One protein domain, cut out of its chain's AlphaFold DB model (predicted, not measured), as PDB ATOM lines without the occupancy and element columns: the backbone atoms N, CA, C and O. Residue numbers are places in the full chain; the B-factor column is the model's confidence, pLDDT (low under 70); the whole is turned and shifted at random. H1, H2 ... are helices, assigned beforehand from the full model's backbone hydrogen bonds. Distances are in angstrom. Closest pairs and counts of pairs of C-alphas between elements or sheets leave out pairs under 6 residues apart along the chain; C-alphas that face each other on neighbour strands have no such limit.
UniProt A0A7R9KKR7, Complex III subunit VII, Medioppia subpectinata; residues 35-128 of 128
ATOM      1  N   TYR A  35     124.496 123.488 153.008       92.62
ATOM      2  CA  TYR A  35     123.350 123.213 152.152       92.62
ATOM      3  C   TYR A  35     123.782 123.014 150.698       92.62
ATOM      4  O   TYR A  35     124.851 123.477 150.296       92.62
ATOM      5  N   GLN A  36     122.917 122.405 149.883       89.12
ATOM      6  CA  GLN A  36     123.179 122.220 148.451       89.12
ATOM      7  C   GLN A  36     123.587 123.528 147.742       89.12
ATOM      8  O   GLN A  36     124.620 123.563 147.075       89.12
ATOM      9  N   ASN A  37     122.841 124.621 147.934       89.31
ATOM     10  CA  ASN A  37     123.148 125.900 147.286       89.31
ATOM     11  C   ASN A  37     124.488 126.509 147.732       89.31
ATOM     12  O   ASN A  37     125.097 127.264 146.975       89.31
ATOM     13  N   ASP A  38     124.979 126.174 148.934       90.94
ATOM     14  CA  ASP A  38     126.293 126.638 149.386       90.94
ATOM     15  C   ASP A  38     127.403 126.047 148.493       90.94
ATOM     16  O   ASP A  38     128.366 126.739 148.165       90.94
ATOM     17  N   LEU A  39     127.244 124.796 148.038       88.06
ATOM     18  CA  LEU A  39     128.161 124.154 147.089       88.06
ATOM     19  C   LEU A  39     128.040 124.723 145.672       88.06
ATOM     20  O   LEU A  39     129.046 124.824 144.968       88.06
ATOM     21  N   GLU A  40     126.823 125.085 145.254       86.56
ATOM     22  CA  GLU A  40     126.557 125.692 143.940       86.56
ATOM     23  C   GLU A  40     127.273 127.040 143.819       86.56
ATOM     24  O   GLU A  40     127.950 127.298 142.824       86.56
ATOM     25  N   CYS A  41     127.232 127.852 144.878       85.19
ATOM     26  CA  CYS A  41     127.985 129.102 144.958       85.19
ATOM     27  C   CYS A  41     129.499 128.923 144.889       85.19
ATOM     28  O   CYS A  41     130.186 129.789 144.353       85.19
ATOM     29  N   LEU A  42     130.027 127.824 145.429       82.62
ATOM     30  CA  LEU A  42     131.458 127.528 145.388       82.62
ATOM     31  C   LEU A  42     131.906 126.921 144.048       82.62
ATOM     32  O   LEU A  42     133.086 126.612 143.901       82.62
ATOM     33  N   GLY A  43     130.988 126.705 143.097       78.50
ATOM     34  CA  GLY A  43     131.296 126.082 141.806       78.50
ATOM     35  C   GLY A  43     131.735 124.619 141.917       78.50
ATOM     36  O   GLY A  43     132.282 124.060 140.973       78.50
ATOM     37  N   GLN A  44     131.516 123.971 143.067       72.00
ATOM     38  CA  GLN A  44     132.030 122.618 143.317       72.00
ATOM     39  C   GLN A  44     131.121 121.510 142.775       72.00
ATOM     40  O   GLN A  44     131.507 120.341 142.779       72.00
ATOM     41  N   LEU A  45     129.918 121.846 142.301       71.56
ATOM     42  CA  LEU A  45     128.978 120.861 141.776       71.56
ATOM     43  C   LEU A  45     129.263 120.540 140.298       71.56
ATOM     44  O   LEU A  45     129.078 121.395 139.430       71.56
ATOM     45  N   PRO A  46     129.618 119.282 139.969       62.69
ATOM     46  CA  PRO A  46     130.047 118.899 138.622       62.69
ATOM     47  C   PRO A  46     128.920 118.944 137.577       62.69
ATOM     48  O   PRO A  46     129.185 118.909 136.378       62.69
ATOM     49  N   PHE A  47     127.658 119.013 138.010       63.47
ATOM     50  CA  PHE A  47     126.487 118.945 137.133       63.47
ATOM     51  C   PHE A  47     125.989 120.314 136.639       63.47
ATOM     52  O   PHE A  47     125.089 120.353 135.799       63.47
ATOM     53  N   HIS A  48     126.577 121.421 137.108       63.81
ATOM     54  CA  HIS A  48     126.181 122.784 136.728       63.81
ATOM     55  C   HIS A  48     127.370 123.666 136.289       63.81
ATOM     56  O   HIS A  48     127.543 124.772 136.815       63.81
ATOM     57  N   PRO A  49     128.193 123.227 135.313       67.25
ATOM     58  CA  PRO A  49     129.319 124.026 134.838       67.25
ATOM     59  C   PRO A  49     128.838 125.351 134.225       67.25
ATOM     60  O   PRO A  49     127.828 125.394 133.524       67.25
ATOM     61  N   GLY A  50     129.562 126.441 134.496       72.88
ATOM     62  CA  GLY A  50     129.254 127.772 133.954       72.88
ATOM     63  C   GLY A  50     128.111 128.519 134.654       72.88
ATOM     64  O   GLY A  50     127.738 129.606 134.218       72.88
ATOM     65  N   THR A  51     127.567 127.979 135.749       78.38
ATOM     66  CA  THR A  51     126.522 128.655 136.542       78.38
ATOM     67  C   THR A  51     127.072 129.550 137.654       78.38
ATOM     68  O   THR A  51     126.316 130.323 138.237       78.38
ATOM     69  N   GLU A  52     128.385 129.534 137.897       81.25
ATOM     70  CA  GLU A  52     129.062 130.312 138.949       81.25
ATOM     71  C   GLU A  52     128.695 131.800 138.908       81.25
ATOM     72  O   GLU A  52     128.357 132.391 139.930       81.25
ATOM     73  N   ALA A  53     128.668 132.398 137.713       86.88
ATOM     74  CA  ALA A  53     128.304 133.802 137.543       86.88
ATOM     75  C   ALA A  53     126.840 134.094 137.924       86.88
ATOM     76  O   ALA A  53     126.536 135.195 138.372       86.88
ATOM     77  N   VAL A  54     125.930 133.133 137.733       91.00
ATOM     78  CA  VAL A  54     124.515 133.264 138.122       91.00
ATOM     79  C   VAL A  54     124.392 133.193 139.642       91.00
ATOM     80  O   VAL A  54     123.731 134.034 140.242       91.00
ATOM     81  N   TYR A  55     125.072 132.237 140.274       89.88
ATOM     82  CA  TYR A  55     125.055 132.085 141.729       89.88
ATOM     83  C   TYR A  55     125.770 133.231 142.456       89.88
ATOM     84  O   TYR A  55     125.304 133.670 143.504       89.88
ATOM     85  N   ALA A  56     126.847 133.779 141.889       90.25
ATOM     86  CA  ALA A  56     127.516 134.966 142.422       90.25
ATOM     87  C   ALA A  56     126.608 136.205 142.376       90.25
ATOM     88  O   ALA A  56     126.562 136.988 143.325       90.25
ATOM     89  N   GLU A  57     125.848 136.375 141.292       92.62
ATOM     90  CA  GLU A  57     124.865 137.450 141.178       92.62
ATOM     91  C   GLU A  57     123.679 137.234 142.132       92.62
ATOM     92  O   GLU A  57     123.244 138.182 142.785       92.62
ATOM     93  N   ALA A  58     123.219 135.989 142.294       94.50
ATOM     94  CA  ALA A  58     122.176 135.626 143.252       94.50
ATOM     95  C   ALA A  58     122.591 135.938 144.699       94.50
ATOM     96  O   ALA A  58     121.823 136.560 145.429       94.50
ATOM     97  N   LEU A  59     123.827 135.603 145.096       92.62
ATOM     98  CA  LEU A  59     124.377 135.981 146.405       92.62
ATOM     99  C   LEU A  59     124.396 137.496 146.613       92.62
ATOM    100  O   LEU A  59     124.181 137.965 147.726       92.62
ATOM    101  N   ARG A  60     124.630 138.271 145.550       93.06
ATOM    102  CA  ARG A  60     124.646 139.739 145.609       93.06
ATOM    103  C   ARG A  60     123.258 140.352 145.814       93.06
ATOM    104  O   ARG A  60     123.175 141.482 146.288       93.06
ATOM    105  N   ARG A  61     122.196 139.649 145.403       94.62
ATOM    106  CA  ARG A  61     120.785 140.052 145.575       94.62
ATOM    107  C   ARG A  61     120.203 139.603 146.921       94.62
ATOM    108  O   ARG A  61     119.129 140.065 147.301       94.62
ATOM    109  N   LEU A  62     120.894 138.703 147.620       94.31
ATOM    110  CA  LEU A  62     120.458 138.122 148.884       94.31
ATOM    111  C   LEU A  62     120.395 139.190 149.994       94.31
ATOM    112  O   LEU A  62     121.269 140.063 150.043       94.31
ATOM    113  N   PRO A  63     119.400 139.152 150.903       95.81
ATOM    114  CA  PRO A  63     119.378 140.060 152.040       95.81
ATOM    115  C   PRO A  63     120.572 139.798 152.967       95.81
ATOM    116  O   PRO A  63     121.091 138.682 153.061       95.81
ATOM    117  N   ALA A  64     121.014 140.852 153.657       95.06
ATOM    118  CA  ALA A  64     122.250 140.831 154.438       95.06
ATOM    119  C   ALA A  64     122.260 139.743 155.527       95.06
ATOM    120  O   ALA A  64     123.276 139.093 155.744       95.06
ATOM    121  N   ASP A  65     121.121 139.485 156.170       94.94
ATOM    122  CA  ASP A  65     121.015 138.488 157.234       94.94
ATOM    123  C   ASP A  65     121.169 137.047 156.714       94.94
ATOM    124  O   ASP A  65     121.754 136.197 157.388       94.94
ATOM    125  N   GLU A  66     120.655 136.750 155.520       93.44
ATOM    126  CA  GLU A  66     120.859 135.463 154.849       93.44
ATOM    127  C   GLU A  66     122.292 135.310 154.345       93.44
ATOM    128  O   GLU A  66     122.873 134.227 154.476       93.44
ATOM    129  N   TYR A  67     122.875 136.394 153.831       94.50
ATOM    130  CA  TYR A  67     124.268 136.425 153.404       94.50
ATOM    131  C   TYR A  67     125.222 136.146 154.571       94.50
ATOM    132  O   TYR A  67     126.099 135.293 154.451       94.50
ATOM    133  N   ASP A  68     125.010 136.772 155.727       95.75
ATOM    134  CA  ASP A  68     125.827 136.536 156.922       95.75
ATOM    135  C   ASP A  68     125.708 135.086 157.409       95.75
ATOM    136  O   ASP A  68     126.704 134.456 157.782       95.75
ATOM    137  N   ARG A  69     124.501 134.501 157.343       94.19
ATOM    138  CA  ARG A  69     124.292 133.074 157.638       94.19
ATOM    139  C   ARG A  69     125.070 132.182 156.673       94.19
ATOM    140  O   ARG A  69     125.635 131.182 157.115       94.19
ATOM    141  N   TRP A  70     125.081 132.504 155.382       93.31
ATOM    142  CA  TRP A  70     125.882 131.793 154.381       93.31
ATOM    143  C   TRP A  70     127.382 131.924 154.663       93.31
ATOM    144  O   TRP A  70     128.072 130.910 154.781       93.31
ATOM    145  N   ALA A  71     127.869 133.145 154.884       94.38
ATOM    146  CA  ALA A  71     129.273 133.422 155.163       94.38
ATOM    147  C   ALA A  71     129.762 132.671 156.410       94.38
ATOM    148  O   ALA A  71     130.833 132.064 156.394       94.38
ATOM    149  N   PHE A  72     128.944 132.621 157.467       95.56
ATOM    150  CA  PHE A  72     129.233 131.822 158.655       95.56
ATOM    151  C   PHE A  72     129.411 130.331 158.328       95.56
ATOM    152  O   PHE A  72     130.355 129.708 158.819       95.56
ATOM    153  N   ARG A  73     128.545 129.749 157.483       94.56
ATOM    154  CA  ARG A  73     128.677 128.343 157.060       94.56
ATOM    155  C   ARG A  73     129.981 128.113 156.299       94.56
ATOM    156  O   ARG A  73     130.698 127.181 156.650       94.56
ATOM    157  N   CYS A  74     130.321 128.988 155.352       93.81
ATOM    158  CA  CYS A  74     131.558 128.903 154.570       93.81
ATOM    159  C   CYS A  74     132.832 129.049 155.416       93.81
ATOM    160  O   CYS A  74     133.810 128.336 155.204       93.81
ATOM    161  N   ILE A  75     132.844 129.955 156.394       95.38
ATOM    162  CA  ILE A  75     134.002 130.126 157.284       95.38
ATOM    163  C   ILE A  75     134.152 128.902 158.191       95.38
ATOM    164  O   ILE A  75     135.247 128.359 158.345       95.38
ATOM    165  N   ARG A  76     133.044 128.428 158.767       95.38
ATOM    166  CA  ARG A  76     133.034 127.247 159.636       95.38
ATOM    167  C   ARG A  76     133.483 125.991 158.894       95.38
ATOM    168  O   ARG A  76     134.282 125.234 159.436       95.38
ATOM    169  N   SER A  77     133.013 125.766 157.669       94.38
ATOM    170  CA  SER A  77     133.443 124.621 156.863       94.38
ATOM    171  C   SER A  77     134.936 124.680 156.547       94.38
ATOM    172  O   SER A  77     135.612 123.662 156.643       94.38
ATOM    173  N   ALA A  78     135.465 125.866 156.225       93.88
ATOM    174  CA  ALA A  78     136.890 126.051 155.979       93.88
ATOM    175  C   ALA A  78     137.710 125.720 157.233       93.88
ATOM    176  O   ALA A  78     138.703 125.001 157.148       93.88
ATOM    177  N   GLN A  79     137.256 126.165 158.407       95.81
ATOM    178  CA  GLN A  79     137.893 125.830 159.679       95.81
ATOM    179  C   GLN A  79     137.924 124.314 159.925       95.81
ATOM    180  O   GLN A  79     138.972 123.778 160.278       95.81
ATOM    181  N   LEU A  80     136.798 123.628 159.715       95.75
ATOM    182  CA  LEU A  80     136.672 122.175 159.889       95.75
ATOM    183  C   LEU A  80     137.567 121.392 158.925       95.75
ATOM    184  O   LEU A  80     138.216 120.422 159.316       95.75
ATOM    185  N   GLU A  81     137.642 121.846 157.674       93.88
ATOM    186  CA  GLU A  81     138.502 121.256 156.653       93.88
ATOM    187  C   GLU A  81     139.989 121.434 156.994       93.88
ATOM    188  O   GLU A  81     140.788 120.524 156.762       93.88
ATOM    189  N   ILE A  82     140.379 122.567 157.584       96.31
ATOM    190  CA  ILE A  82     141.752 122.798 158.061       96.31
ATOM    191  C   ILE A  82     142.082 121.855 159.222       96.31
ATOM    192  O   ILE A  82     143.152 121.247 159.236       96.31
ATOM    193  N   THR A  83     141.166 121.695 160.178       96.88
ATOM    194  CA  THR A  83     141.371 120.822 161.344       96.88
ATOM    195  C   THR A  83     141.157 119.342 161.042       96.88
ATOM    196  O   THR A  83     141.419 118.514 161.912       96.88
ATOM    197  N   LYS A  84     140.705 118.995 159.828       95.38
ATOM    198  CA  LYS A  84     140.329 117.629 159.424       95.38
ATOM    199  C   LYS A  84     139.330 116.996 160.399       95.38
ATOM    200  O   LYS A  84     139.395 115.805 160.698       95.38
ATOM    201  N   THR A  85     138.402 117.812 160.895       95.75
ATOM    202  CA  THR A  85     137.319 117.405 161.798       95.75
ATOM    203  C   THR A  85     135.958 117.646 161.151       95.75
ATOM    204  O   THR A  85     135.839 118.349 160.152       95.75
ATOM    205  N   TYR A  86     134.914 117.047 161.723       95.12
ATOM    206  CA  TYR A  86     133.534 117.210 161.266       95.12
ATOM    207  C   TYR A  86     132.664 117.811 162.364       95.12
ATOM    208  O   TYR A  86     132.982 117.700 163.551       95.12
ATOM    209  N   ILE A  87     131.536 118.393 161.960       94.94
ATOM    210  CA  ILE A  87     130.504 118.855 162.889       94.94
ATOM    211  C   ILE A  87     129.913 117.648 163.648       94.94
ATOM    212  O   ILE A  87     129.783 116.557 163.057       94.94
ATOM    213  N   PRO A  88     129.544 117.815 164.937       95.31
ATOM    214  CA  PRO A  88     128.787 116.816 165.688       95.31
ATOM    215  C   PRO A  88     127.551 116.322 164.927       95.31
ATOM    216  O   PRO A  88     126.891 117.092 164.237       95.31
ATOM    217  N   GLU A  89     127.201 115.040 165.071       92.25
ATOM    218  CA  GLU A  89     126.081 114.426 164.334       92.25
ATOM    219  C   GLU A  89     124.752 115.177 164.526       92.25
ATOM    220  O   GLU A  89     123.965 115.284 163.593       92.25
ATOM    221  N   SER A  90     124.527 115.739 165.719       92.69
ATOM    222  CA  SER A  90     123.314 116.484 166.076       92.69
ATOM    223  C   SER A  90     123.126 117.791 165.306       92.69
ATOM    224  O   SER A  90     122.008 118.280 165.206       92.69
ATOM    225  N   GLU A  91     124.213 118.374 164.807       91.25
ATOM    226  CA  GLU A  91     124.220 119.648 164.080       91.25
ATOM    227  C   GLU A  91     124.336 119.452 162.563       91.25
ATOM    228  O   GLU A  91     124.345 120.423 161.803       91.25
ATOM    229  N   ARG A  92     124.446 118.201 162.098       93.75
ATOM    230  CA  ARG A  92     124.462 117.914 160.668       93.75
ATOM    231  C   ARG A  92     123.093 118.180 160.079       93.75
ATOM    232  O   ARG A  92     122.065 117.800 160.638       93.75
ATOM    233  N   ILE A  93     123.108 118.788 158.902       92.25
ATOM    234  CA  ILE A  93     121.888 119.031 158.149       92.25
ATOM    235  C   ILE A  93     121.290 117.673 157.777       92.25
ATOM    236  O   ILE A  93     121.991 116.739 157.371       92.25
ATOM    237  N   THR A  94     119.984 117.553 157.989       93.06
ATOM    238  CA  THR A  94     119.227 116.361 157.609       93.06
ATOM    239  C   THR A  94     118.821 116.451 156.144       93.06
ATOM    240  O   THR A  94     118.677 117.541 155.589       93.06
ATOM    241  N   PHE A  95     118.590 115.303 155.509       91.50
ATOM    242  CA  PHE A  95     118.134 115.268 154.119       91.50
ATOM    243  C   PHE A  95     116.828 116.052 153.934       91.50
ATOM    244  O   PHE A  95     116.647 116.770 152.955       91.50
ATOM    245  N   GLU A  96     115.913 115.927 154.889       91.62
ATOM    246  CA  GLU A  96     114.611 116.580 154.877       91.62
ATOM    247  C   GLU A  96     114.743 118.106 155.033       91.62
ATOM    248  O   GLU A  96     114.042 118.869 154.360       91.62
ATOM    249  N   GLU A  97     115.682 118.563 155.863       92.06
ATOM    250  CA  GLU A  97     115.991 119.985 156.005       92.06
ATOM    251  C   GLU A  97     116.641 120.562 154.745       92.06
ATOM    252  O   GLU A  97     116.221 121.617 154.272       92.06
ATOM    253  N   ASP A  98     117.614 119.868 154.157       91.62
ATOM    254  CA  ASP A  98     118.275 120.332 152.935       91.62
ATOM    255  C   ASP A  98     117.288 120.457 151.762       91.62
ATOM    256  O   ASP A  98     117.308 121.447 151.032       91.62
ATOM    257  N   GLN A  99     116.320 119.541 151.638       87.50
ATOM    258  CA  GLN A  99     115.287 119.657 150.601       87.50
ATOM    259  C   GLN A  99     114.381 120.883 150.759       87.50
ATOM    260  O   GLN A  99     113.839 121.356 149.760       87.50
ATOM    261  N   THR A 100     114.180 121.373 151.984       87.69
ATOM    262  CA  THR A 100     113.257 122.485 152.262       87.69
ATOM    263  C   THR A 100     113.967 123.831 152.316       87.69
ATOM    264  O   THR A 100     113.486 124.794 151.727       87.69
ATOM    265  N   LYS A 101     115.113 123.901 152.996       87.19
ATOM    266  CA  LYS A 101     115.866 125.142 153.231       87.19
ATOM    267  C   LYS A 101     117.100 125.281 152.358       87.19
ATOM    268  O   LYS A 101     117.568 126.395 152.157       87.19
ATOM    269  N   GLY A 102     117.626 124.179 151.827       84.12
ATOM    270  CA  GLY A 102     118.883 124.195 151.089       84.12
ATOM    271  C   GLY A 102     118.819 124.929 149.753       84.12
ATOM    272  O   GLY A 102     119.866 125.230 149.199       84.12
ATOM    273  N   ARG A 103     117.611 125.276 149.281       88.56
ATOM    274  CA  ARG A 103     117.330 125.923 147.987       88.56
ATOM    275  C   ARG A 103     117.001 127.414 148.084       88.56
ATOM    276  O   ARG A 103     116.231 127.945 147.287       88.56
ATOM    277  N   TYR A 104     117.562 128.104 149.067       90.44
ATOM    278  CA  TYR A 104     117.246 129.506 149.352       90.44
ATOM    279  C   TYR A 104     117.644 130.486 148.223       90.44
ATOM    280  O   TYR A 104     117.025 131.534 148.080       90.44
ATOM    281  N   LEU A 105     118.606 130.132 147.356       91.81
ATOM    282  CA  LEU A 105     118.992 130.950 146.183       91.81
ATOM    283  C   LEU A 105     118.142 130.694 144.934       91.81
ATOM    284  O   LEU A 105     118.210 131.473 143.985       91.81
ATOM    285  N   GLU A 106     117.337 129.626 144.911       91.12
ATOM    286  CA  GLU A 106     116.541 129.244 143.740       91.12
ATOM    287  C   GLU A 106     115.636 130.371 143.183       91.12
ATOM    288  O   GLU A 106     115.575 130.496 141.955       91.12
ATOM    289  N   PRO A 107     114.956 131.218 143.993       93.56
ATOM    290  CA  PRO A 107     114.164 132.324 143.446       93.56
ATOM    291  C   PRO A 107     115.015 133.360 142.693       93.56
ATOM    292  O   PRO A 107     114.657 133.737 141.579       93.56
ATOM    293  N   TYR A 108     116.161 133.760 143.246       93.88
ATOM    294  CA  TYR A 108     117.062 134.738 142.625       93.88
ATOM    295  C   TYR A 108     117.710 134.185 141.355       93.88
ATOM    296  O   TYR A 108     117.802 134.872 140.340       93.88
ATOM    297  N   VAL A 109     118.114 132.914 141.381       92.94
ATOM    298  CA  VAL A 109     118.681 132.226 140.213       92.94
ATOM    299  C   VAL A 109     117.672 132.185 139.066       92.94
ATOM    300  O   VAL A 109     118.034 132.465 137.925       92.94
ATOM    301  N   LYS A 110     116.398 131.882 139.349       93.69
ATOM    302  CA  LYS A 110     115.335 131.873 138.329       93.69
ATOM    303  C   LYS A 110     115.120 133.245 137.700       93.69
ATOM    304  O   LYS A 110     114.970 133.319 136.485       93.69
ATOM    305  N   GLU A 111     115.124 134.300 138.508       95.31
ATOM    306  CA  GLU A 111     114.999 135.679 138.030       95.31
ATOM    307  C   GLU A 111     116.164 136.053 137.102       95.31
ATOM    308  O   GLU A 111     115.942 136.446 135.960       95.31
ATOM    309  N   ILE A 112     117.409 135.816 137.530       94.44
ATOM    310  CA  ILE A 112     118.612 136.128 136.740       94.44
ATOM    311  C   ILE A 112     118.626 135.359 135.414       94.44
ATOM    312  O   ILE A 112     118.972 135.910 134.369       94.44
ATOM    313  N   LEU A 113     118.254 134.076 135.432       93.31
ATOM    314  CA  LEU A 113     118.169 133.272 134.212       93.31
ATOM    315  C   LEU A 113     117.077 133.784 133.265       93.31
ATOM    316  O   LEU A 113     117.287 133.778 132.052       93.31
ATOM    317  N   ALA A 114     115.941 134.244 133.794       95.25
ATOM    318  CA  ALA A 114     114.880 134.844 132.991       95.25
ATOM    319  C   ALA A 114     115.339 136.161 132.345       95.25
ATOM    320  O   ALA A 114     115.163 136.330 131.142       95.25
ATOM    321  N   GLU A 115     116.008 137.038 133.097       94.94
ATOM    322  CA  GLU A 115     116.577 138.290 132.575       94.94
ATOM    323  C   GLU A 115     117.632 138.044 131.487       94.94
ATOM    324  O   GLU A 115     117.691 138.765 130.490       94.94
ATOM    325  N   ARG A 116     118.500 137.039 131.669       93.62
ATOM    326  CA  ARG A 116     119.505 136.667 130.659       93.62
ATOM    327  C   ARG A 116     118.843 136.184 129.380       93.62
ATOM    328  O   ARG A 116     119.210 136.649 128.307       93.62
ATOM    329  N   LYS A 117     117.835 135.324 129.512       95.06
ATOM    330  CA  LYS A 117     117.067 134.830 128.374       95.06
ATOM    331  C   LYS A 117     116.344 135.961 127.641       95.06
ATOM    332  O   LYS A 117     116.406 136.021 126.423       95.06
ATOM    333  N   GLU A 118     115.717 136.886 128.364       96.12
ATOM    334  CA  GLU A 118     115.057 138.047 127.754       96.12
ATOM    335  C   GLU A 118     116.052 138.920 126.974       96.12
ATOM    336  O   GLU A 118     115.761 139.342 125.857       96.12
ATOM    337  N   LYS A 119     117.256 139.144 127.516       94.94
ATOM    338  CA  LYS A 119     118.325 139.864 126.806       94.94
ATOM    339  C   LYS A 119     118.764 139.131 125.543       94.94
ATOM    340  O   LYS A 119     118.960 139.781 124.521       94.94
ATOM    341  N   GLU A 120     118.932 137.814 125.606       94.50
ATOM    342  CA  GLU A 120     119.292 136.983 124.451       94.50
ATOM    343  C   GLU A 120     118.213 137.046 123.362       94.50
ATOM    344  O   GLU A 120     118.526 137.347 122.211       94.50
ATOM    345  N   ASP A 121     116.946 136.864 123.741       95.62
ATOM    346  CA  ASP A 121     115.794 136.939 122.837       95.62
ATOM    347  C   ASP A 121     115.674 138.340 122.202       95.62
ATOM    348  O   ASP A 121     115.359 138.472 121.017       95.62
ATOM    349  N   TRP A 122     115.983 139.400 122.957       96.00
ATOM    350  CA  TRP A 122     115.993 140.773 122.448       96.00
ATOM    351  C   TRP A 122     117.119 141.029 121.440       96.00
ATOM    352  O   TRP A 122     116.897 141.679 120.418       96.00
ATOM    353  N   GLN A 123     118.325 140.515 121.693       94.75
ATOM    354  CA  GLN A 123     119.442 140.626 120.748       94.75
ATOM    355  C   GLN A 123     119.163 139.846 119.458       94.75
ATOM    356  O   GLN A 123     119.421 140.360 118.370       94.75
ATOM    357  N   ASP A 124     118.585 138.645 119.564       95.00
ATOM    358  CA  ASP A 124     118.158 137.862 118.400       95.00
ATOM    359  C   ASP A 124     117.093 138.611 117.588       95.00
ATOM    360  O   ASP A 124     117.202 138.697 116.363       95.00
ATOM    361  N   PHE A 125     116.115 139.234 118.256       93.50
ATOM    362  CA  PHE A 125     115.106 140.071 117.606       93.50
ATOM    363  C   PHE A 125     115.713 141.260 116.845       93.50
ATOM    364  O   PHE A 125     115.314 141.501 115.711       93.50
ATOM    365  N   LEU A 126     116.686 141.973 117.425       93.00
ATOM    366  CA  LEU A 126     117.357 143.112 116.774       93.00
ATOM    367  C   LEU A 126     118.297 142.712 115.628       93.00
ATOM    368  O   LEU A 126     118.640 143.552 114.799       93.00
ATOM    369  N   SER A 127     118.764 141.462 115.612       89.69
ATOM    370  CA  SER A 127     119.680 140.952 114.584       89.69
ATOM    371  C   SER A 127     118.986 140.533 113.281       89.69
ATOM    372  O   SER A 127     119.667 140.240 112.295       89.69
ATOM    373  N   LYS A 128     117.648 140.499 113.285       70.19
ATOM    374  CA  LYS A 128     116.776 140.180 112.148       70.19
ATOM    375  C   LYS A 128     116.347 141.444 111.412       70.19
ATOM    376  O   LYS A 128     116.285 141.370 110.164       70.19
TER     377      LYS A 128
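AT A GLANCE: This is residues 35 to 128 of the 128 residues of the protein "Complex III subunit VII" of Medioppia subpectinata (UniProt A0A7R9KKR7). A loose, open frame of helices H2, H3 and H4 surrounds the short helix H1, and the long helix H5 leads away from it as an arm; residues 117 to 128, of which 117 to 126 belong to H5, stick out. The far end of H3, residues 78 to 83, also stands free. The printed part has 94 residues with five named helices, H1 to H5 in chain order, and no named strand; the class is all helix. It is loose, with a radius of gyration of the C-alphas of 16.6 A and spans of 59 by 24 by 23 A.

HOW THE PARTS SIT: H1, residues 36 to 41, touches H2, residues 52 to 61, about perpendicular at 79 degrees; their closest C-alphas, of Cys 41 and Tyr 55, are 5.3 A apart. H3, residues 64 to 83, is close to H1 but not clearly touching, with the C-alphas of Asp 38 and Trp 70 closest at 7.2 A. H4, residues 95 to 101, is likewise close to H1 but not clearly touching, the closest C-alphas being those of Gln 36 and Asp 98, 6.9 A apart. H5, residues 106 to 126, touches H2 with residues 108 to 113 alone, at a steep tilt of 66 degrees, opposite ways; the closest C-alphas, of Ala 58 and Tyr 108, are 5.2 A apart. H3 and H5 are apart. In all five helices every O i to N i+4 pair is within hydrogen-bond range.

IN THESE COORDINATES: H1 begins at C-alpha 36, (123.179, 122.220, 148.451). H2 measures 14.4 A from first to last C-alpha, H3 28.5 A and H5 30.3 A. H5 ends at C-alpha 126, (117.357, 143.112, 116.774).

THE WHOLE: The C-alphas farthest apart, of Pro 88 and Lys 128, are 59.6 A apart. The printed part has no cut. The link from H3 to H4, 11 residues, is long. Residues 46 to 49 have pLDDT under 70.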